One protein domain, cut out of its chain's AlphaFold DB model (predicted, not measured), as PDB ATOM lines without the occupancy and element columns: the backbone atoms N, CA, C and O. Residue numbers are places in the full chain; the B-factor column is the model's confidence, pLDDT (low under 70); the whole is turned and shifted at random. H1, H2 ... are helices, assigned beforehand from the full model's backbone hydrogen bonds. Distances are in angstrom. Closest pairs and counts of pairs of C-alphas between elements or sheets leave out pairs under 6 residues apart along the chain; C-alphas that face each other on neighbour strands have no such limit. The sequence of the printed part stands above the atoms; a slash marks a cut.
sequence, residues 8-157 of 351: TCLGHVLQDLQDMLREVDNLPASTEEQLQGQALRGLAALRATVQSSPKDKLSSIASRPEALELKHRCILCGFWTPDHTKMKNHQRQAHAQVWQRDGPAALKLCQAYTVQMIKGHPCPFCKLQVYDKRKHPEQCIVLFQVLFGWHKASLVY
ATOM      1  N   THR A   8      32.475  36.873   2.878       42.53
ATOM      2  CA  THR A   8      32.533  37.729   1.688       42.53
ATOM      3  C   THR A   8      33.984  38.036   1.274       42.53
ATOM      4  O   THR A   8      34.269  38.180   0.089       42.53
ATOM      5  N   CYS A   9      34.929  37.985   2.221       39.22
ATOM      6  CA  CYS A   9      36.349  38.277   2.006       39.22
ATOM      7  C   CYS A   9      37.070  37.289   1.059       39.22
ATOM      8  O   CYS A   9      37.853  37.724   0.218       39.22
ATOM      9  N   LEU A  10      36.788  35.978   1.123       39.25
ATOM     10  CA  LEU A  10      37.456  34.988   0.253       39.25
ATOM     11  C   LEU A  10      37.023  35.131  -1.213       39.25
ATOM     12  O   LEU A  10      37.818  34.944  -2.135       39.25
ATOM     13  N   GLY A  11      35.765  35.519  -1.421       44.44
ATOM     14  CA  GLY A  11      35.232  35.776  -2.747       44.44
ATOM     15  C   GLY A  11      35.831  36.981  -3.436       44.44
ATOM     16  O   GLY A  11      36.117  36.906  -4.630       44.44
ATOM     17  N   HIS A  12      36.069  38.056  -2.686       43.91
ATOM     18  CA  HIS A  12      36.769  39.220  -3.224       43.91
ATOM     19  C   HIS A  12      38.220  38.887  -3.518       43.91
ATOM     20  O   HIS A  12      38.668  39.185  -4.608       43.91
ATOM     21  N   VAL A  13      38.911  38.150  -2.646       45.28
ATOM     22  CA  VAL A  13      40.311  37.748  -2.876       45.28
ATOM     23  C   VAL A  13      40.491  36.966  -4.184       45.28
ATOM     24  O   VAL A  13      41.393  37.269  -4.961       45.28
ATOM     25  N   LEU A  14      39.627  35.986  -4.469       45.19
ATOM     26  CA  LEU A  14      39.724  35.192  -5.703       45.19
ATOM     27  C   LEU A  14      39.308  35.979  -6.955       45.19
ATOM     28  O   LEU A  14      39.886  35.782  -8.026       45.19
ATOM     29  N   GLN A  15      38.326  36.875  -6.830       50.31
ATOM     30  CA  GLN A  15      37.895  37.750  -7.921       50.31
ATOM     31  C   GLN A  15      38.942  38.831  -8.228       50.31
ATOM     32  O   GLN A  15      39.243  39.060  -9.397       50.31
ATOM     33  N   ASP A  16      39.545  39.423  -7.197       44.84
ATOM     34  CA  ASP A  16      40.609  40.425  -7.293       44.84
ATOM     35  C   ASP A  16      41.865  39.818  -7.929       44.84
ATOM     36  O   ASP A  16      42.486  40.444  -8.781       44.84
ATOM     37  N   LEU A  17      42.213  38.566  -7.598       42.56
ATOM     38  CA  LEU A  17      43.297  37.836  -8.268       42.56
ATOM     39  C   LEU A  17      43.014  37.616  -9.760       42.56
ATOM     40  O   LEU A  17      43.900  37.817 -10.588       42.56
ATOM     41  N   GLN A  18      41.786  37.247 -10.128       48.44
ATOM     42  CA  GLN A  18      41.405  37.092 -11.537       48.44
ATOM     43  C   GLN A  18      41.370  38.416 -12.305       48.44
ATOM     44  O   GLN A  18      41.656  38.420 -13.503       48.44
ATOM     45  N   ASP A  19      40.986  39.512 -11.652       46.75
ATOM     46  CA  ASP A  19      40.931  40.834 -12.271       46.75
ATOM     47  C   ASP A  19      42.353  41.429 -12.408       46.75
ATOM     48  O   ASP A  19      42.696  41.898 -13.490       46.75
ATOM     49  N   MET A  20      43.240  41.261 -11.414       42.66
ATOM     50  CA  MET A  20      44.663  41.642 -11.506       42.66
ATOM     51  C   MET A  20      45.417  40.881 -12.606       42.66
ATOM     52  O   MET A  20      46.162  41.485 -13.375       42.66
ATOM     53  N   LEU A  21      45.208  39.566 -12.728       42.78
ATOM     54  CA  LEU A  21      45.834  38.766 -13.791       42.78
ATOM     55  C   LEU A  21      45.397  39.239 -15.186       42.78
ATOM     56  O   LEU A  21      46.203  39.294 -16.108       42.78
ATOM     57  N   ARG A  22      44.136  39.662 -15.320       47.72
ATOM     58  CA  ARG A  22      43.596  40.201 -16.572       47.72
ATOM     59  C   ARG A  22      44.127  41.600 -16.891       47.72
ATOM     60  O   ARG A  22      44.188  41.958 -18.061       47.72
ATOM     61  N   GLU A  23      44.485  42.392 -15.883       45.88
ATOM     62  CA  GLU A  23      45.106  43.711 -16.063       45.88
ATOM     63  C   GLU A  23      46.570  43.611 -16.503       45.88
ATOM     64  O   GLU A  23      46.998  44.396 -17.347       45.88
ATOM     65  N   VAL A  24      47.315  42.623 -15.995       40.31
ATOM     66  CA  VAL A  24      48.709  42.359 -16.397       40.31
ATOM     67  C   VAL A  24      48.796  41.887 -17.853       40.31
ATOM     68  O   VAL A  24      49.677  42.336 -18.581       40.31
ATOM     69  N   ASP A  25      47.846  41.062 -18.302       39.06
ATOM     70  CA  ASP A  25      47.787  40.567 -19.687       39.06
ATOM     71  C   ASP A  25      47.366  41.643 -20.716       39.06
ATOM     72  O   ASP A  25      47.512  41.434 -21.919       39.06
ATOM     73  N   ASN A  26      46.850  42.798 -20.271       47.44
ATOM     74  CA  ASN A  26      46.283  43.848 -21.129       47.44
ATOM     75  C   ASN A  26      46.990  45.209 -20.979       47.44
ATOM     76  O   ASN A  26      46.323  46.245 -20.984       47.44
ATOM     77  N   LEU A  27      48.321  45.248 -20.851       37.94
ATOM     78  CA  LEU A  27      49.089  46.504 -20.863       37.94
ATOM     79  C   LEU A  27      49.617  46.862 -22.270       37.94
ATOM     80  O   LEU A  27      50.663  46.348 -22.671       37.94
ATOM     81  N   PRO A  28      48.956  47.781 -23.001       44.19
ATOM     82  CA  PRO A  28      49.544  48.458 -24.160       44.19
ATOM     83  C   PRO A  28      49.763  49.974 -23.943       44.19
ATOM     84  O   PRO A  28      49.367  50.566 -22.937       44.19
ATOM     85  N   ALA A  29      50.477  50.583 -24.895       48.81
ATOM     86  CA  ALA A  29      51.286  51.795 -24.737       48.81
ATOM     87  C   ALA A  29      50.646  53.122 -25.221       48.81
ATOM     88  O   ALA A  29      51.380  54.085 -25.447       48.81
ATOM     89  N   SER A  30      49.320  53.226 -25.388       51.88
ATOM     90  CA  SER A  30      48.672  54.438 -25.943       51.88
ATOM     91  C   SER A  30      47.626  55.107 -25.031       51.88
ATOM     92  O   SER A  30      47.096  54.510 -24.096       51.88
ATOM     93  N   THR A  31      47.308  56.378 -25.301       58.06
ATOM     94  CA  THR A  31      46.403  57.237 -24.509       58.06
ATOM     95  C   THR A  31      44.922  56.831 -24.561       58.06
ATOM     96  O   THR A  31      44.204  57.015 -23.579       58.06
ATOM     97  N   GLU A  32      44.446  56.242 -25.662       53.00
ATOM     98  CA  GLU A  32      43.069  55.723 -25.764       53.00
ATOM     99  C   GLU A  32      42.916  54.394 -25.006       53.00
ATOM    100  O   GLU A  32      41.940  54.183 -24.279       53.00
ATOM    101  N   GLU A  33      43.934  53.537 -25.075       57.53
ATOM    102  CA  GLU A  33      44.014  52.317 -24.269       57.53
ATOM    103  C   GLU A  33      44.189  52.626 -22.778       57.53
ATOM    104  O   GLU A  33      43.626  51.925 -21.940       57.53
ATOM    105  N   GLN A  34      44.876  53.715 -22.414       58.00
ATOM    106  CA  GLN A  34      44.951  54.186 -21.027       58.00
ATOM    107  C   GLN A  34      43.580  54.586 -20.474       58.00
ATOM    108  O   GLN A  34      43.263  54.221 -19.339       58.00
ATOM    109  N   LEU A  35      42.755  55.287 -21.258       60.81
ATOM    110  CA  LEU A  35      41.388  55.648 -20.866       60.81
ATOM    111  C   LEU A  35      40.490  54.410 -20.754       60.81
ATOM    112  O   LEU A  35      39.733  54.276 -19.789       60.81
ATOM    113  N   GLN A  36      40.609  53.458 -21.685       64.50
ATOM    114  CA  GLN A  36      39.902  52.180 -21.581       64.50
ATOM    115  C   GLN A  36      40.365  51.362 -20.368       64.50
ATOM    116  O   GLN A  36      39.528  50.824 -19.645       64.50
ATOM    117  N   GLY A  37      41.668  51.321 -20.094       63.56
ATOM    118  CA  GLY A  37      42.251  50.658 -18.932       63.56
ATOM    119  C   GLY A  37      41.822  51.298 -17.612       63.56
ATOM    120  O   GLY A  37      41.505  50.588 -16.662       63.56
ATOM    121  N   GLN A  38      41.732  52.630 -17.543       68.69
ATOM    122  CA  GLN A  38      41.183  53.335 -16.379       68.69
ATOM    123  C   GLN A  38      39.701  53.005 -16.163       68.69
ATOM    124  O   GLN A  38      39.307  52.720 -15.032       68.69
ATOM    125  N   ALA A  39      38.894  52.971 -17.227       68.19
ATOM    126  CA  ALA A  39      37.484  52.596 -17.134       68.19
ATOM    127  C   ALA A  39      37.298  51.133 -16.688       68.19
ATOM    128  O   ALA A  39      36.398  50.831 -15.903       68.19
ATOM    129  N   LEU A  40      38.159  50.220 -17.149       69.44
ATOM    130  CA  LEU A  40      38.142  48.817 -16.730       69.44
ATOM    131  C   LEU A  40      38.577  48.642 -15.267       69.44
ATOM    132  O   LEU A  40      37.893  47.933 -14.530       69.44
ATOM    133  N   ARG A  41      39.621  49.352 -14.815       72.31
ATOM    134  CA  ARG A  41      40.028  49.393 -13.397       72.31
ATOM    135  C   ARG A  41      38.926  49.950 -12.500       72.31
ATOM    136  O   ARG A  41      38.601  49.368 -11.467       72.31
ATOM    137  N   GLY A  42      38.295  51.050 -12.918       73.31
ATOM    138  CA  GLY A  42      37.152  51.634 -12.215       73.31
ATOM    139  C   GLY A  42      35.981  50.654 -12.105       73.31
ATOM    140  O   GLY A  42      35.364  50.530 -11.048       73.31
ATOM    141  N   LEU A  43      35.724  49.883 -13.165       76.69
ATOM    142  CA  LEU A  43      34.705  48.838 -13.166       76.69
ATOM    143  C   LEU A  43      35.052  47.667 -12.234       76.69
ATOM    144  O   LEU A  43      34.152  47.149 -11.571       76.69
ATOM    145  N   ALA A  44      36.320  47.254 -12.166       72.69
ATOM    146  CA  ALA A  44      36.783  46.216 -11.245       72.69
ATOM    147  C   ALA A  44      36.615  46.658  -9.781       72.69
ATOM    148  O   ALA A  44      35.980  45.958  -8.992       72.69
ATOM    149  N   ALA A  45      37.047  47.876  -9.438       75.50
ATOM    150  CA  ALA A  45      36.860  48.449  -8.103       75.50
ATOM    151  C   ALA A  45      35.372  48.602  -7.730       75.50
ATOM    152  O   ALA A  45      34.956  48.294  -6.605       75.50
ATOM    153  N   LEU A  46      34.537  49.030  -8.686       81.44
ATOM    154  CA  LEU A  46      33.090  49.098  -8.504       81.44
ATOM    155  C   LEU A  46      32.497  47.707  -8.274       81.44
ATOM    156  O   LEU A  46      31.669  47.545  -7.380       81.44
ATOM    157  N   ARG A  47      32.928  46.696  -9.036       83.19
ATOM    158  CA  ARG A  47      32.502  45.307  -8.843       83.19
ATOM    159  C   ARG A  47      32.857  44.830  -7.438       83.19
ATOM    160  O   ARG A  47      31.952  44.387  -6.739       83.19
ATOM    161  N   ALA A  48      34.105  44.975  -7.001       73.50
ATOM    162  CA  ALA A  48      34.531  44.585  -5.655       73.50
ATOM    163  C   ALA A  48      33.698  45.290  -4.568       73.50
ATOM    164  O   ALA A  48      33.200  44.661  -3.631       73.50
ATOM    165  N   THR A  49      33.434  46.590  -4.741       80.69
ATOM    166  CA  THR A  49      32.569  47.365  -3.837       80.69
ATOM    167  C   THR A  49      31.140  46.817  -3.810       80.69
ATOM    168  O   THR A  49      30.575  46.606  -2.740       80.69
ATOM    169  N   VAL A  50      30.540  46.557  -4.973       84.62
ATOM    170  CA  VAL A  50      29.182  46.003  -5.084       84.62
ATOM    171  C   VAL A  50      29.101  44.633  -4.418       84.62
ATOM    172  O   VAL A  50      28.149  44.365  -3.695       84.62
ATOM    173  N   GLN A  51      30.094  43.775  -4.636       82.06
ATOM    174  CA  GLN A  51      30.114  42.413  -4.111       82.06
ATOM    175  C   GLN A  51      30.362  42.348  -2.600       82.06
ATOM    176  O   GLN A  51      29.965  41.370  -1.976       82.06
ATOM    177  N   SER A  52      31.042  43.343  -2.023       76.44
ATOM    178  CA  SER A  52      31.349  43.421  -0.585       76.44
ATOM    179  C   SER A  52      30.306  44.160   0.232       76.44
ATOM    180  O   SER A  52      30.326  44.111   1.460       76.44
ATOM    181  N   SER A  53      29.394  44.863  -0.433       79.62
ATOM    182  CA  SER A  53      28.485  45.756   0.262       79.62
ATOM    183  C   SER A  53      27.225  45.049   0.750       79.62
ATOM    184  O   SER A  53      26.649  44.215   0.041       79.62
ATOM    185  N   PRO A  54      26.731  45.420   1.943       81.75
ATOM    186  CA  PRO A  54      25.440  44.959   2.408       81.75
ATOM    187  C   PRO A  54      24.324  45.555   1.534       81.75
ATOM    188  O   PRO A  54      24.482  46.593   0.880       81.75
ATOM    189  N   LYS A  55      23.181  44.861   1.494       83.50
ATOM    190  CA  LYS A  55      22.073  45.143   0.565       83.50
ATOM    191  C   LYS A  55      21.552  46.586   0.655       83.50
ATOM    192  O   LYS A  55      21.173  47.174  -0.360       83.50
ATOM    193  N   ASP A  56      21.527  47.148   1.857       84.12
ATOM    194  CA  ASP A  56      21.081  48.507   2.173       84.12
ATOM    195  C   ASP A  56      21.985  49.594   1.565       84.12
ATOM    196  O   ASP A  56      21.498  50.665   1.209       84.12
ATOM    197  N   LYS A  57      23.274  49.305   1.334       88.12
ATOM    198  CA  LYS A  57      24.226  50.255   0.730       88.12
ATOM    199  C   LYS A  57      24.223  50.270  -0.802       88.12
ATOM    200  O   LYS A  57      24.831  51.157  -1.406       88.12
ATOM    201  N   LEU A  58      23.527  49.336  -1.457       87.50
ATOM    202  CA  LEU A  58      23.581  49.180  -2.918       87.50
ATOM    203  C   LEU A  58      23.039  50.388  -3.693       87.50
ATOM    204  O   LEU A  58      23.553  50.695  -4.763       87.50
ATOM    205  N   SER A  59      22.053  51.113  -3.160       86.56
ATOM    206  CA  SER A  59      21.558  52.347  -3.790       86.56
ATOM    207  C   SER A  59      22.572  53.466  -3.742       86.56
ATOM    208  O   SER A  59      22.782  54.127  -4.753       86.56
ATOM    209  N   SER A  60      23.227  53.648  -2.594       90.19
ATOM    210  CA  SER A  60      24.304  54.625  -2.454       90.19
ATOM    211  C   SER A  60      25.401  54.357  -3.483       90.19
ATOM    212  O   SER A  60      25.852  55.291  -4.139       90.19
ATOM    213  N   ILE A  61      25.760  53.086  -3.696       88.94
ATOM    214  CA  ILE A  61      26.743  52.673  -4.708       88.94
ATOM    215  C   ILE A  61      26.230  52.940  -6.126       88.94
ATOM    216  O   ILE A  61      26.944  53.531  -6.928       88.94
ATOM    217  N   ALA A  62      24.982  52.571  -6.428       90.06
ATOM    218  CA  ALA A  62      24.369  52.809  -7.735       90.06
ATOM    219  C   ALA A  62      24.216  54.302  -8.080       90.06
ATOM    220  O   ALA A  62      24.065  54.645  -9.251       90.06
ATOM    221  N   SER A  63      24.215  55.187  -7.081       90.19
ATOM    222  CA  SER A  63      24.140  56.640  -7.262       90.19
ATOM    223  C   SER A  63      25.495  57.313  -7.469       90.19
ATOM    224  O   SER A  63      25.513  58.501  -7.808       90.19
ATOM    225  N   ARG A  64      26.614  56.604  -7.264       91.06
ATOM    226  CA  ARG A  64      27.945  57.198  -7.417       91.06
ATOM    227  C   ARG A  64      28.268  57.476  -8.892       91.06
ATOM    228  O   ARG A  64      27.778  56.749  -9.760       91.06
ATOM    229  N   PRO A  65      29.094  58.492  -9.197       88.38
ATOM    230  CA  PRO A  65      29.484  58.805 -10.571       88.38
ATOM    231  C   PRO A  65      30.105  57.615 -11.313       88.38
ATOM    232  O   PRO A  65      29.788  57.395 -12.477       88.38
ATOM    233  N   GLU A  66      30.906  56.793 -10.635       88.06
ATOM    234  CA  GLU A  66      31.587  55.637 -11.226       88.06
ATOM    235  C   GLU A  66      30.595  54.555 -11.674       88.06
ATOM    236  O   GLU A  66      30.837  53.832 -12.639       88.06
ATOM    237  N   ALA A  67      29.429  54.462 -11.024       90.94
ATOM    238  CA  ALA A  67      28.383  53.524 -11.416       90.94
ATOM    239  C   ALA A  67      27.714  53.894 -12.748       90.94
ATOM    240  O   ALA A  67      27.076  53.038 -13.364       90.94
ATOM    241  N   LEU A  68      27.891  55.125 -13.245       92.00
ATOM    242  CA  LEU A  68      27.388  55.527 -14.561       92.00
ATOM    243  C   LEU A  68      28.063  54.774 -15.705       92.00
ATOM    244  O   LEU A  68      27.426  54.574 -16.739       92.00
ATOM    245  N   GLU A  69      29.279  54.265 -15.505       89.69
ATOM    246  CA  GLU A  69      29.947  53.385 -16.468       89.69
ATOM    247  C   GLU A  69      29.122  52.121 -16.749       89.69
ATOM    248  O   GLU A  69      29.076  51.628 -17.880       89.69
ATOM    249  N   LEU A  70      28.347  51.643 -15.765       94.06
ATOM    250  CA  LEU A  70      27.415  50.521 -15.928       94.06
ATOM    251  C   LEU A  70      26.228  50.849 -16.840       94.06
ATOM    252  O   LEU A  70      25.405  49.982 -17.135       94.06
ATOM    253  N   LYS A  71      26.093  52.083 -17.322       93.75
ATOM    254  CA  LYS A  71      25.166  52.375 -18.411       93.75
ATOM    255  C   LYS A  71      25.614  51.698 -19.706       93.75
ATOM    256  O   LYS A  71      24.773  51.198 -20.448       93.75
ATOM    257  N   HIS A  72      26.922  51.641 -19.939       92.81
ATOM    258  CA  HIS A  72      27.504  51.183 -21.197       92.81
ATOM    259  C   HIS A  72      28.394  49.950 -21.049       92.81
ATOM    260  O   HIS A  72      28.655  49.293 -22.048       92.81
ATOM    261  N   ARG A  73      28.817  49.579 -19.838       91.62
ATOM    262  CA  ARG A  73      29.692  48.422 -19.599       91.62
ATOM    263  C   ARG A  73      29.029  47.322 -18.793       91.62
ATOM    264  O   ARG A  73      28.332  47.596 -17.823       91.62
ATOM    265  N   CYS A  74      29.254  46.071 -19.175       91.06
ATOM    266  CA  CYS A  74      28.736  44.914 -18.454       91.06
ATOM    267  C   CYS A  74      29.497  44.701 -17.139       91.06
ATOM    268  O   CYS A  74      30.709  44.512 -17.146       91.06
ATOM    269  N   ILE A  75      28.790  44.622 -16.011       90.25
ATOM    270  CA  ILE A  75      29.388  44.400 -14.688       90.25
ATOM    271  C   ILE A  75      30.096  43.047 -14.572       90.25
ATOM    272  O   ILE A  75      30.964  42.889 -13.721       90.25
ATOM    273  N   LEU A  76      29.768  42.069 -15.425       84.69
ATOM    274  CA  LEU A  76      30.369  40.732 -15.387       84.69
ATOM    275  C   LEU A  76      31.664  40.624 -16.192       84.69
ATOM    276  O   LEU A  76      32.611  39.998 -15.727       84.69
ATOM    277  N   CYS A  77      31.711  41.211 -17.387       82.50
ATOM    278  CA  CYS A  77      32.816  41.004 -18.329       82.50
ATOM    279  C   CYS A  77      33.455  42.296 -18.849       82.50
ATOM    280  O   CYS A  77      34.452  42.229 -19.552       82.50
ATOM    281  N   GLY A  78      32.898  43.466 -18.530       85.25
ATOM    282  CA  GLY A  78      33.396  44.758 -19.003       85.25
ATOM    283  C   GLY A  78      33.039  45.109 -20.445       85.25
ATOM    284  O   GLY A  78      33.383  46.212 -20.875       85.25
ATOM    285  N   PHE A  79      32.320  44.232 -21.162       86.12
ATOM    286  CA  PHE A  79      31.874  44.472 -22.537       86.12
ATOM    287  C   PHE A  79      31.158  45.815 -22.650       86.12
ATOM    288  O   PHE A  79      30.216  46.086 -21.898       86.12
ATOM    289  N   TRP A  80      31.614  46.638 -23.590       90.69
ATOM    290  CA  TRP A  80      31.062  47.956 -23.847       90.69
ATOM    291  C   TRP A  80      29.984  47.895 -24.931       90.69
ATOM    292  O   TRP A  80      30.140  47.219 -25.944       90.69
ATOM    293  N   THR A  81      28.893  48.629 -24.734       87.81
ATOM    294  CA  THR A  81      27.835  48.795 -25.726       87.81
ATOM    295  C   THR A  81      27.428  50.265 -25.856       87.81
ATOM    296  O   THR A  81      27.192  50.939 -24.845       87.81
ATOM    297  N   PRO A  82      27.292  50.778 -27.095       87.06
ATOM    298  CA  PRO A  82      26.857  52.155 -27.317       87.06
ATOM    299  C   PRO A  82      25.398  52.357 -26.889       87.06
ATOM    300  O   PRO A  82      25.026  53.414 -26.381       87.06
ATOM    301  N   ASP A  83      24.568  51.323 -27.043       90.62
ATOM    302  CA  ASP A  83      23.154  51.346 -26.694       90.62
ATOM    303  C   ASP A  83      22.920  50.624 -25.362       90.62
ATOM    304  O   ASP A  83      22.845  49.396 -25.281       90.62
ATOM    305  N   HIS A  84      22.748  51.414 -24.305       87.94
ATOM    306  CA  HIS A  84      22.480  50.933 -22.951       87.94
ATOM    307  C   HIS A  84      21.250  50.010 -22.847       87.94
ATOM    308  O   HIS A  84      21.187  49.164 -21.951       87.94
ATOM    309  N   THR A  85      20.287  50.105 -23.772       89.62
ATOM    310  CA  THR A  85      19.118  49.209 -23.796       89.62
ATOM    311  C   THR A  85      19.493  47.775 -24.183       89.62
ATOM    312  O   THR A  85      18.802  46.821 -23.811       89.62
ATOM    313  N   LYS A  86      20.628  47.587 -24.871       93.12
ATOM    314  CA  LYS A  86      21.148  46.273 -25.277       93.12
ATOM    315  C   LYS A  86      21.917  45.564 -24.175       93.12
ATOM    316  O   LYS A  86      22.168  44.370 -24.310       93.12
ATOM    317  N   MET A  87      22.231  46.227 -23.065       94.50
ATOM    318  CA  MET A  87      23.035  45.630 -22.000       94.50
ATOM    319  C   MET A  87      22.417  44.346 -21.423       94.50
ATOM    320  O   MET A  87      23.090  43.325 -21.303       94.50
ATOM    321  N   LYS A  88      21.106  44.342 -21.151       94.06
ATOM    322  CA  LYS A  88      20.412  43.126 -20.685       94.06
ATOM    323  C   LYS A  88      20.355  42.037 -21.756       94.06
ATOM    324  O   LYS A  88      20.362  40.860 -21.418       94.06
ATOM    325  N   ASN A  89      20.302  42.407 -23.040       94.81
ATOM    326  CA  ASN A  89      20.380  41.436 -24.136       94.81
ATOM    327  C   ASN A  89      21.766  40.795 -24.196       94.81
ATOM    328  O   ASN A  89      21.852  39.576 -24.280       94.81
ATOM    329  N   HIS A  90      22.824  41.597 -24.070       93.62
ATOM    330  CA  HIS A  90      24.183  41.093 -23.943       93.62
ATOM    331  C   HIS A  90      24.295  40.125 -22.756       93.62
ATOM    332  O   HIS A  90      24.745  39.001 -22.936       93.62
ATOM    333  N   GLN A  91      23.798  40.491 -21.571       92.81
ATOM    334  CA  GLN A  91      23.820  39.604 -20.400       92.81
ATOM    335  C   GLN A  91      23.016  38.310 -20.619       92.81
ATOM    336  O   GLN A  91      23.477  37.241 -20.236       92.81
ATOM    337  N   ARG A  92      21.855  38.379 -21.282       94.75
ATOM    338  CA  ARG A  92      21.063  37.195 -21.661       94.75
ATOM    339  C   ARG A  92      21.795  36.255 -22.613       94.75
ATOM    340  O   ARG A  92      21.611  35.051 -22.509       94.75
ATOM    341  N   GLN A  93      22.566  36.798 -23.548       92.06
ATOM    342  CA  GLN A  93      23.212  36.026 -24.610       92.06
ATOM    343  C   GLN A  93      24.605  35.544 -24.191       92.06
ATOM    344  O   GLN A  93      24.868  34.348 -24.190       92.06
ATOM    345  N   ALA A  94      25.477  36.463 -23.776       85.50
ATOM    346  CA  ALA A  94      26.866  36.177 -23.414       85.50
ATOM    347  C   ALA A  94      27.016  35.562 -22.013       85.50
ATOM    348  O   ALA A  94      28.024  34.928 -21.712       85.50
ATOM    349  N   HIS A  95      26.019  35.744 -21.140       87.06
ATOM    350  CA  HIS A  95      26.019  35.216 -19.776       87.06
ATOM    351  C   HIS A  95      24.732  34.446 -19.473       87.06
ATOM    352  O   HIS A  95      24.206  34.543 -18.368       87.06
ATOM    353  N   ALA A  96      24.229  33.674 -20.445       83.62
ATOM    354  CA  ALA A  96      22.934  32.989 -20.376       83.62
ATOM    355  C   ALA A  96      22.723  32.197 -19.075       83.62
ATOM    356  O   ALA A  96      21.683  32.338 -18.438       83.62
ATOM    357  N   GLN A  97      23.730  31.440 -18.632       82.75
ATOM    358  CA  GLN A  97      23.663  30.663 -17.389       82.75
ATOM    359  C   GLN A  97      23.526  31.561 -16.147       82.75
ATOM    360  O   GLN A  97      22.650  31.351 -15.308       82.75
ATOM    361  N   VAL A  98      24.353  32.610 -16.048       84.69
ATOM    362  CA  VAL A  98      24.298  33.576 -14.935       84.69
ATOM    363  C   VAL A  98      22.982  34.352 -14.970       84.69
ATOM    364  O   VAL A  98      22.366  34.586 -13.936       84.69
ATOM    365  N   TRP A  99      22.514  34.718 -16.163       90.31
ATOM    366  CA  TRP A  99      21.233  35.384 -16.351       90.31
ATOM    367  C   TRP A  99      20.065  34.512 -15.890       90.31
ATOM    368  O   TRP A  99      19.209  35.006 -15.163       90.31
ATOM    369  N   GLN A 100      20.014  33.240 -16.288       89.75
ATOM    370  CA  GLN A 100      18.941  32.324 -15.888       89.75
ATOM    371  C   GLN A 100      18.856  32.190 -14.365       89.75
ATOM    372  O   GLN A 100      17.756  32.224 -13.814       89.75
ATOM    373  N   ARG A 101      20.008  32.106 -13.689       87.62
ATOM    374  CA  ARG A 101      20.079  31.974 -12.231       87.62
ATOM    375  C   ARG A 101      19.766  33.279 -11.491       87.62
ATOM    376  O   ARG A 101      18.950  33.289 -10.575       87.62
ATOM    377  N   ASP A 102      20.403  34.380 -11.888       89.12
ATOM    378  CA  ASP A 102      20.474  35.603 -11.075       89.12
ATOM    379  C   ASP A 102      19.634  36.759 -11.646       89.12
ATOM    380  O   ASP A 102      19.253  37.684 -10.926       89.12
ATOM    381  N   GLY A 103      19.312  36.718 -12.941       92.62
ATOM    382  CA  GLY A 103      18.633  37.793 -13.666       92.62
ATOM    383  C   GLY A 103      17.219  38.071 -13.151       92.62
ATOM    384  O   GLY A 103      16.930  39.217 -12.793       92.62
ATOM    385  N   PRO A 104      16.331  37.060 -13.053       94.50
ATOM    386  CA  PRO A 104      14.987  37.238 -12.502       94.50
ATOM    387  C   PRO A 104      14.985  37.770 -11.065       94.50
ATOM    388  O   PRO A 104      14.163  38.618 -10.721       94.50
ATOM    389  N   ALA A 105      15.919  37.313 -10.228       91.94
ATOM    390  CA  ALA A 105      16.041  37.781  -8.852       91.94
ATOM    391  C   ALA A 105      16.493  39.246  -8.791       91.94
ATOM    392  O   ALA A 105      15.890  40.044  -8.073       91.94
ATOM    393  N   ALA A 106      17.474  39.637  -9.609       92.94
ATOM    394  CA  ALA A 106      17.895  41.030  -9.731       92.94
ATOM    395  C   ALA A 106      16.759  41.945 -10.226       92.94
ATOM    396  O   ALA A 106      16.609  43.054  -9.717       92.94
ATOM    397  N   LEU A 107      15.911  41.483 -11.156       93.75
ATOM    398  CA  LEU A 107      14.716  42.225 -11.587       93.75
ATOM    399  C   LEU A 107      13.712  42.416 -10.442       93.75
ATOM    400  O   LEU A 107      13.248  43.534 -10.226       93.75
ATOM    401  N   LYS A 108      13.430  41.364  -9.663       92.75
ATOM    402  CA  LYS A 108      12.577  41.469  -8.466       92.75
ATOM    403  C   LYS A 108      13.161  42.434  -7.432       92.75
ATOM    404  O   LYS A 108      12.429  43.211  -6.827       92.75
ATOM    405  N   LEU A 109      14.484  42.432  -7.251       91.44
ATOM    406  CA  LEU A 109      15.161  43.395  -6.381       91.44
ATOM    407  C   LEU A 109      15.022  44.833  -6.893       91.44
ATOM    408  O   LEU A 109      14.844  45.730  -6.077       91.44
ATOM    409  N   CYS A 110      15.055  45.056  -8.212       92.50
ATOM    410  CA  CYS A 110      14.800  46.376  -8.796       92.50
ATOM    411  C   CYS A 110      13.375  46.853  -8.489       92.50
ATOM    412  O   CYS A 110      13.189  48.001  -8.104       92.50
ATOM    413  N   GLN A 111      12.379  45.972  -8.623       89.81
ATOM    414  CA  GLN A 111      10.972  46.275  -8.323       89.81
ATOM    415  C   GLN A 111      10.750  46.628  -6.852       89.81
ATOM    416  O   GLN A 111      10.004  47.548  -6.533       89.81
ATOM    417  N   ALA A 112      11.413  45.895  -5.957       87.69
ATOM    418  CA  ALA A 112      11.345  46.122  -4.518       87.69
ATOM    419  C   ALA A 112      12.136  47.361  -4.066       87.69
ATOM    420  O   ALA A 112      12.073  47.732  -2.894       87.69
ATOM    421  N   TYR A 113      12.907  47.986  -4.960       83.50
ATOM    422  CA  TYR A 113      13.743  49.122  -4.617       83.50
ATOM    423  C   TYR A 113      12.894  50.395  -4.509       83.50
ATOM    424  O   TYR A 113      12.480  50.989  -5.501       83.50
ATOM    425  N   THR A 114      12.645  50.830  -3.276       67.38
ATOM    426  CA  THR A 114      11.712  51.910  -2.908       67.38
ATOM    427  C   THR A 114      12.274  53.324  -3.076       67.38
ATOM    428  O   THR A 114      11.756  54.275  -2.488       67.38
ATOM    429  N   VAL A 115      13.330  53.506  -3.874       74.75
ATOM    430  CA  VAL A 115      13.902  54.842  -4.090       74.75
ATOM    431  C   VAL A 115      12.861  55.712  -4.783       74.75
ATOM    432  O   VAL A 115      12.326  55.345  -5.830       74.75
ATOM    433  N   GLN A 116      12.565  56.864  -4.179       76.62
ATOM    434  CA  GLN A 116      11.562  57.791  -4.685       76.62
ATOM    435  C   GLN A 116      12.017  58.376  -6.024       76.62
ATOM    436  O   GLN A 116      12.763  59.348  -6.092       76.62
ATOM    437  N   MET A 117      11.564  57.758  -7.111       87.44
ATOM    438  CA  MET A 117      11.730  58.298  -8.451       87.44
ATOM    439  C   MET A 117      10.622  59.313  -8.729       87.44
ATOM    440  O   MET A 117       9.431  59.003  -8.621       87.44
ATOM    441  N   ILE A 118      11.017  60.522  -9.121       90.94
ATOM    442  CA  ILE A 118      10.089  61.601  -9.462       90.94
ATOM    443  C   ILE A 118       9.896  61.605 -10.979       90.94
ATOM    444  O   ILE A 118      10.861  61.700 -11.738       90.94
ATOM    445  N   LYS A 119       8.644  61.489 -11.436       93.62
ATOM    446  CA  LYS A 119       8.309  61.571 -12.866       93.62
ATOM    447  C   LYS A 119       8.783  62.918 -13.426       93.62
ATOM    448  O   LYS A 119       8.546  63.950 -12.812       93.62
ATOM    449  N   GLY A 120       9.428  62.899 -14.588       93.19
ATOM    450  CA  GLY A 120       9.979  64.083 -15.251       93.19
ATOM    451  C   GLY A 120      11.402  64.448 -14.821       93.19
ATOM    452  O   GLY A 120      12.078  65.144 -15.576       93.19
ATOM    453  N   HIS A 121      11.892  63.926 -13.692       94.50
ATOM    454  CA  HIS A 121      13.256  64.169 -13.219       94.50
ATOM    455  C   HIS A 121      14.244  63.099 -13.713       94.50
ATOM    456  O   HIS A 121      13.835  61.975 -14.034       94.50
ATOM    457  N   PRO A 122      15.553  63.414 -13.761       95.19
ATOM    458  CA  PRO A 122      16.594  62.422 -13.989       95.19
ATOM    459  C   PRO A 122      16.601  61.357 -12.891       95.19
ATOM    460  O   PRO A 122      16.569  61.661 -11.699       95.19
ATOM    461  N   CYS A 123      16.692  60.095 -13.294       94.81
ATOM    462  CA  CYS A 123      16.885  58.978 -12.384       94.81
ATOM    463  C   CYS A 123      18.179  59.170 -11.578       94.81
ATOM    464  O   CYS A 123      19.221  59.453 -12.178       94.81
ATOM    465  N   PRO A 124      18.170  58.956 -10.248       93.44
ATOM    466  CA  PRO A 124      19.358  59.157  -9.419       93.44
ATOM    467  C   PRO A 124      20.522  58.235  -9.806       93.44
ATOM    468  O   PRO A 124      21.672  58.586  -9.543       93.44
ATOM    469  N   PHE A 125      20.238  57.108 -10.467       95.06
ATOM    470  CA  PHE A 125      21.221  56.100 -10.863       95.06
ATOM    471  C   PHE A 125      21.692  56.280 -12.307       95.06
ATOM    472  O   PHE A 125      22.855  56.564 -12.537       95.06
ATOM    473  N   CYS A 126      20.803  56.157 -13.302       94.81
ATOM    474  CA  CYS A 126      21.203  56.184 -14.717       94.81
ATOM    475  C   CYS A 126      21.152  57.574 -15.372       94.81
ATOM    476  O   CYS A 126      21.477  57.694 -16.554       94.81
ATOM    477  N   LYS A 127      20.697  58.600 -14.636       95.31
ATOM    478  CA  LYS A 127      20.499  59.993 -15.087       95.31
ATOM    479  C   LYS A 127      19.563  60.172 -16.291       95.31
ATOM    480  O   LYS A 127      19.419  61.281 -16.792       95.31
ATOM    481  N   LEU A 128      18.888  59.113 -16.742       93.94
ATOM    482  CA  LEU A 128      17.844  59.201 -17.763       93.94
ATOM    483  C   LEU A 128      16.557  59.749 -17.157       93.94
ATOM    484  O   LEU A 128      16.262  59.506 -15.988       93.94
ATOM    485  N   GLN A 129      15.771  60.446 -17.969       95.56
ATOM    486  CA  GLN A 129      14.490  60.985 -17.536       95.56
ATOM    487  C   GLN A 129      13.518  59.863 -17.138       95.56
ATOM    488  O   GLN A 129      13.353  58.866 -17.846       95.56
ATOM    489  N   VAL A 130      12.862  60.021 -15.986       95.06
ATOM    490  CA  VAL A 130      11.867  59.066 -15.489       95.06
ATOM    491  C   VAL A 130      10.501  59.384 -16.098       95.06
ATOM    492  O   VAL A 130       9.844  60.346 -15.705       95.06
ATOM    493  N   TYR A 131      10.035  58.546 -17.023       93.62
ATOM    494  CA  TYR A 131       8.687  58.669 -17.600       93.62
ATOM    495  C   TYR A 131       7.614  57.957 -16.766       93.62
ATOM    496  O   TYR A 131       6.514  58.482 -16.581       93.62
ATOM    497  N   ASP A 132       7.947  56.786 -16.221       92.94
ATOM    498  CA  ASP A 132       7.069  55.973 -15.378       92.94
ATOM    499  C   ASP A 132       7.819  55.560 -14.108       92.94
ATOM    500  O   ASP A 132       8.691  54.694 -14.141       92.94
ATOM    501  N   LYS A 133       7.464  56.170 -12.972       90.31
ATOM    502  CA  LYS A 133       8.119  55.908 -11.681       90.31
ATOM    503  C   LYS A 133       7.976  54.463 -11.193       90.31
ATOM    504  O   LYS A 133       8.806  54.021 -10.411       90.31
ATOM    505  N   ARG A 134       6.939  53.734 -11.626       89.25
ATOM    506  CA  ARG A 134       6.712  52.337 -11.222       89.25
ATOM    507  C   ARG A 134       7.529  51.374 -12.075       89.25
ATOM    508  O   ARG A 134       8.036  50.392 -11.552       89.25
ATOM    509  N   LYS A 135       7.683  51.667 -13.370       91.44
ATOM    510  CA  LYS A 135       8.419  50.803 -14.312       91.44
ATOM    511  C   LYS A 135       9.905  51.135 -14.425       91.44
ATOM    512  O   LYS A 135      10.698  50.268 -14.784       91.44
ATOM    513  N   HIS A 136      10.305  52.370 -14.130       93.62
ATOM    514  CA  HIS A 136      11.692  52.794 -14.303       93.62
ATOM    515  C   HIS A 136      12.705  51.973 -13.490       93.62
ATOM    516  O   HIS A 136      13.755  51.685 -14.056       93.62
ATOM    517  N   PRO A 137      12.450  51.530 -12.240       91.88
ATOM    518  CA  PRO A 137      13.408  50.687 -11.520       91.88
ATOM    519  C   PRO A 137      13.824  49.438 -12.309       91.88
ATOM    520  O   PRO A 137      15.007  49.117 -12.375       91.88
ATOM    521  N   GLU A 138      12.884  48.788 -13.000       91.00
ATOM    522  CA  GLU A 138      13.173  47.641 -13.869       91.00
ATOM    523  C   GLU A 138      13.903  48.026 -15.158       91.00
ATOM    524  O   GLU A 138      14.635  47.217 -15.724       91.00
ATOM    525  N   GLN A 139      13.705  49.242 -15.656       92.94
ATOM    526  CA  GLN A 139      14.344  49.740 -16.879       92.94
ATOM    527  C   GLN A 139      15.725  50.348 -16.606       92.94
ATOM    528  O   GLN A 139      16.556  50.434 -17.510       92.94
ATOM    529  N   CYS A 140      15.990  50.745 -15.364       95.19
ATOM    530  CA  CYS A 140      17.220  51.389 -14.954       95.19
ATOM    531  C   CYS A 140      18.387  50.405 -15.038       95.19
ATOM    532  O   CYS A 140      18.563  49.538 -14.180       95.19
ATOM    533  N   ILE A 141      19.205  50.547 -16.083       95.88
ATOM    534  CA  ILE A 141      20.291  49.602 -16.323       95.88
ATOM    535  C   ILE A 141      21.350  49.637 -15.218       95.88
ATOM    536  O   ILE A 141      21.788  48.580 -14.785       95.88
ATOM    537  N   VAL A 142      21.696  50.822 -14.706       96.12
ATOM    538  CA  VAL A 142      22.705  50.989 -13.647       96.12
ATOM    539  C   VAL A 142      22.262  50.287 -12.363       96.12
ATOM    540  O   VAL A 142      22.996  49.450 -11.840       96.12
ATOM    541  N   LEU A 143      21.031  50.553 -11.907       95.69
ATOM    542  CA  LEU A 143      20.460  49.892 -10.730       95.69
ATOM    543  C   LEU A 143      20.419  48.372 -10.919       95.69
ATOM    544  O   LEU A 143      20.852  47.626 -10.042       95.69
ATOM    545  N   PHE A 144      19.956  47.914 -12.085       95.94
ATOM    546  CA  PHE A 144      19.929  46.493 -12.403       95.94
ATOM    547  C   PHE A 144      21.324  45.865 -12.349       95.94
ATOM    548  O   PHE A 144      21.480  44.812 -11.745       95.94
ATOM    549  N   GLN A 145      22.336  46.490 -12.954       95.50
ATOM    550  CA  GLN A 145      23.692  45.943 -12.991       95.50
ATOM    551  C   GLN A 145      24.300  45.825 -11.594       95.50
ATOM    552  O   GLN A 145      24.867  44.782 -11.281       95.50
ATOM    553  N   VAL A 146      24.118  46.830 -10.732       94.31
ATOM    554  CA  VAL A 146      24.559  46.767  -9.330       94.31
ATOM    555  C   VAL A 146      23.881  45.611  -8.592       94.31
ATOM    556  O   VAL A 146      24.556  44.789  -7.975       94.31
ATOM    557  N   LEU A 147      22.556  45.486  -8.701       93.81
ATOM    558  CA  LEU A 147      21.809  44.418  -8.031       93.81
ATOM    559  C   LEU A 147      22.132  43.029  -8.591       93.81
ATOM    560  O   LEU A 147      22.202  42.066  -7.834       93.81
ATOM    561  N   PHE A 148      22.367  42.923  -9.896       92.69
ATOM    562  CA  PHE A 148      22.756  41.685 -10.565       92.69
ATOM    563  C   PHE A 148      24.167  41.239 -10.159       92.69
ATOM    564  O   PHE A 148      24.369  40.069  -9.833       92.69
ATOM    565  N   GLY A 149      25.124  42.171 -10.092       87.69
ATOM    566  CA  GLY A 149      26.476  41.907  -9.596       87.69
ATOM    567  C   GLY A 149      26.497  41.496  -8.123       87.69
ATOM    568  O   GLY A 149      27.166  40.521  -7.774       87.69
ATOM    569  N   TRP A 150      25.718  42.181  -7.278       88.12
ATOM    570  CA  TRP A 150      25.572  41.839  -5.862       88.12
ATOM    571  C   TRP A 150      24.925  40.467  -5.674       88.12
ATOM    572  O   TRP A 150      25.463  39.627  -4.958       88.12
ATOM    573  N   HIS A 151      23.806  40.202  -6.356       80.00
ATOM    574  CA  HIS A 151      23.080  38.942  -6.212       80.00
ATOM    575  C   HIS A 151      23.953  37.748  -6.606       80.00
ATOM    576  O   HIS A 151      24.025  36.774  -5.855       80.00
ATOM    577  N   LYS A 152      24.691  37.862  -7.722       76.50
ATOM    578  CA  LYS A 152      25.671  36.856  -8.146       76.50
ATOM    579  C   LYS A 152      26.681  36.561  -7.032       76.50
ATOM    580  O   LYS A 152      26.886  35.397  -6.710       76.50
ATOM    581  N   ALA A 153      27.299  37.580  -6.434       63.69
ATOM    582  CA  ALA A 153      28.292  37.369  -5.375       63.69
ATOM    583  C   ALA A 153      27.682  36.827  -4.076       63.69
ATOM    584  O   ALA A 153      28.255  35.934  -3.457       63.69
ATOM    585  N   SER A 154      26.481  37.288  -3.718       55.38
ATOM    586  CA  SER A 154      25.760  36.848  -2.517       55.38
ATOM    587  C   SER A 154      25.360  35.366  -2.542       55.38
ATOM    588  O   SER A 154      25.064  34.795  -1.495       55.38
ATOM    589  N   LEU A 155      25.336  34.738  -3.726       48.12
ATOM    590  CA  LEU A 155      25.040  33.315  -3.896       48.12
ATOM    591  C   LEU A 155      26.284  32.427  -3.952       48.12
ATOM    592  O   LEU A 155      26.185  31.253  -3.611       48.12
ATOM    593  N   VAL A 156      27.443  32.960  -4.351       44.94
ATOM    594  CA  VAL A 156      28.680  32.165  -4.456       44.94
ATOM    595  C   VAL A 156      29.277  31.860  -3.071       44.94
ATOM    596  O   VAL A 156      30.025  30.899  -2.941       44.94
ATOM    597  N   TYR A 157      28.895  32.591  -2.016       43.09
ATOM    598  CA  TYR A 157      29.521  32.472  -0.689       43.09
ATOM    599  C   TYR A 157      28.538  32.343   0.480       43.09
ATOM    600  O   TYR A 157      28.735  32.940   1.535       43.09
TER     601      TYR A 157
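Overview. This is residues 8 to 157 of the 351 residues of the protein "Hypothetical protein" of Symbiodinium sp. CCMP2592 (UniProt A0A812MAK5). A cluster of helices is gathered round H8, with a long helical hairpin, H1 and H2, at one end and a long unnamed loop, residues 112 to 135, at the other. H3, H4, H6 and the last part of H2 pack on H8, while H1 packs on H2 alone among the helices, and residues 29 to 36, round the turn of that hairpin, stick out. The printed part has 150 residues with eight named helices, H1 to H8 in order along the chain, and no named strand; its class is all helix. It is compact, with a radius of gyration of the C-alphas of 15.3 A, and spans 45 by 36 by 28 A.

Along the chain. H1, residues 8 to 24, begins at C-alpha 8 (32.533, 37.729, 1.688) and is 24.7 A long. H2, residues 31 to 52, is the longest at 31.5 A. H3 is residues 55 to 62, H4 residues 65 to 71 and H5 residues 84 to 94, 15.4 A long. H6, residues 96 to 111, is 21.6 A long with a kink of 45 degrees near residue 103. H7 is residues 136 to 139. H8, residues 141 to 156, measures 22.7 A and ends at C-alpha 156 (28.680, 32.165, -4.456).

Arrangement. H8 is the hub, touching six helices. H6 touches it at a steep tilt of 62 degrees, opposite ways, closest at the C-alphas of Ala 106 and Phe 148, 5.0 A. H3 touches H8 at a steep tilt of 38 degrees, closest at the C-alphas of Ala 62 and Leu 143, 5.7 A. H4 is about perpendicular to H8 at 89 degrees, and the C-alphas of Leu 70 and Val 142, the closest, are 5.3 A apart. H5 touches H8 with His 84 and Ile 141 closest, their C-alphas 7.1 A apart. H7 and H8 only just touch, with 3 pairs of C-alphas within 8 A, and only at the corner, closest at Glu 138 and Phe 144, 7.0 A. H2 touches H8 with residues 47 to 52 alone, closest at the C-alphas of Gln 51 and Trp 150, 4.9 A. H1 and H2 form a hairpin at a shallow tilt of 10 degrees, closest at the C-alphas of Thr 8 and Ser 52, 6.2 A. Every O i to N i+4 pair is within hydrogen-bond range in H1, H2 and H8; the counts are 2 of 4 in H3, 5 of 7 in H5, 10 of 12 in H6 and 0 of 3 in H4, where 4 of 4 O i to N i+3 pairs are, and H7 is too short for such a pair.

Size, cuts and confidence. The C-alphas farthest apart are those of Ala 29 and Arg 134, 46.6 A. The printed part has no cut; the links H4 to H5 and H6 to H7 are long. Residues 8 to 40, 114 and 153 to 157 have pLDDT under 70.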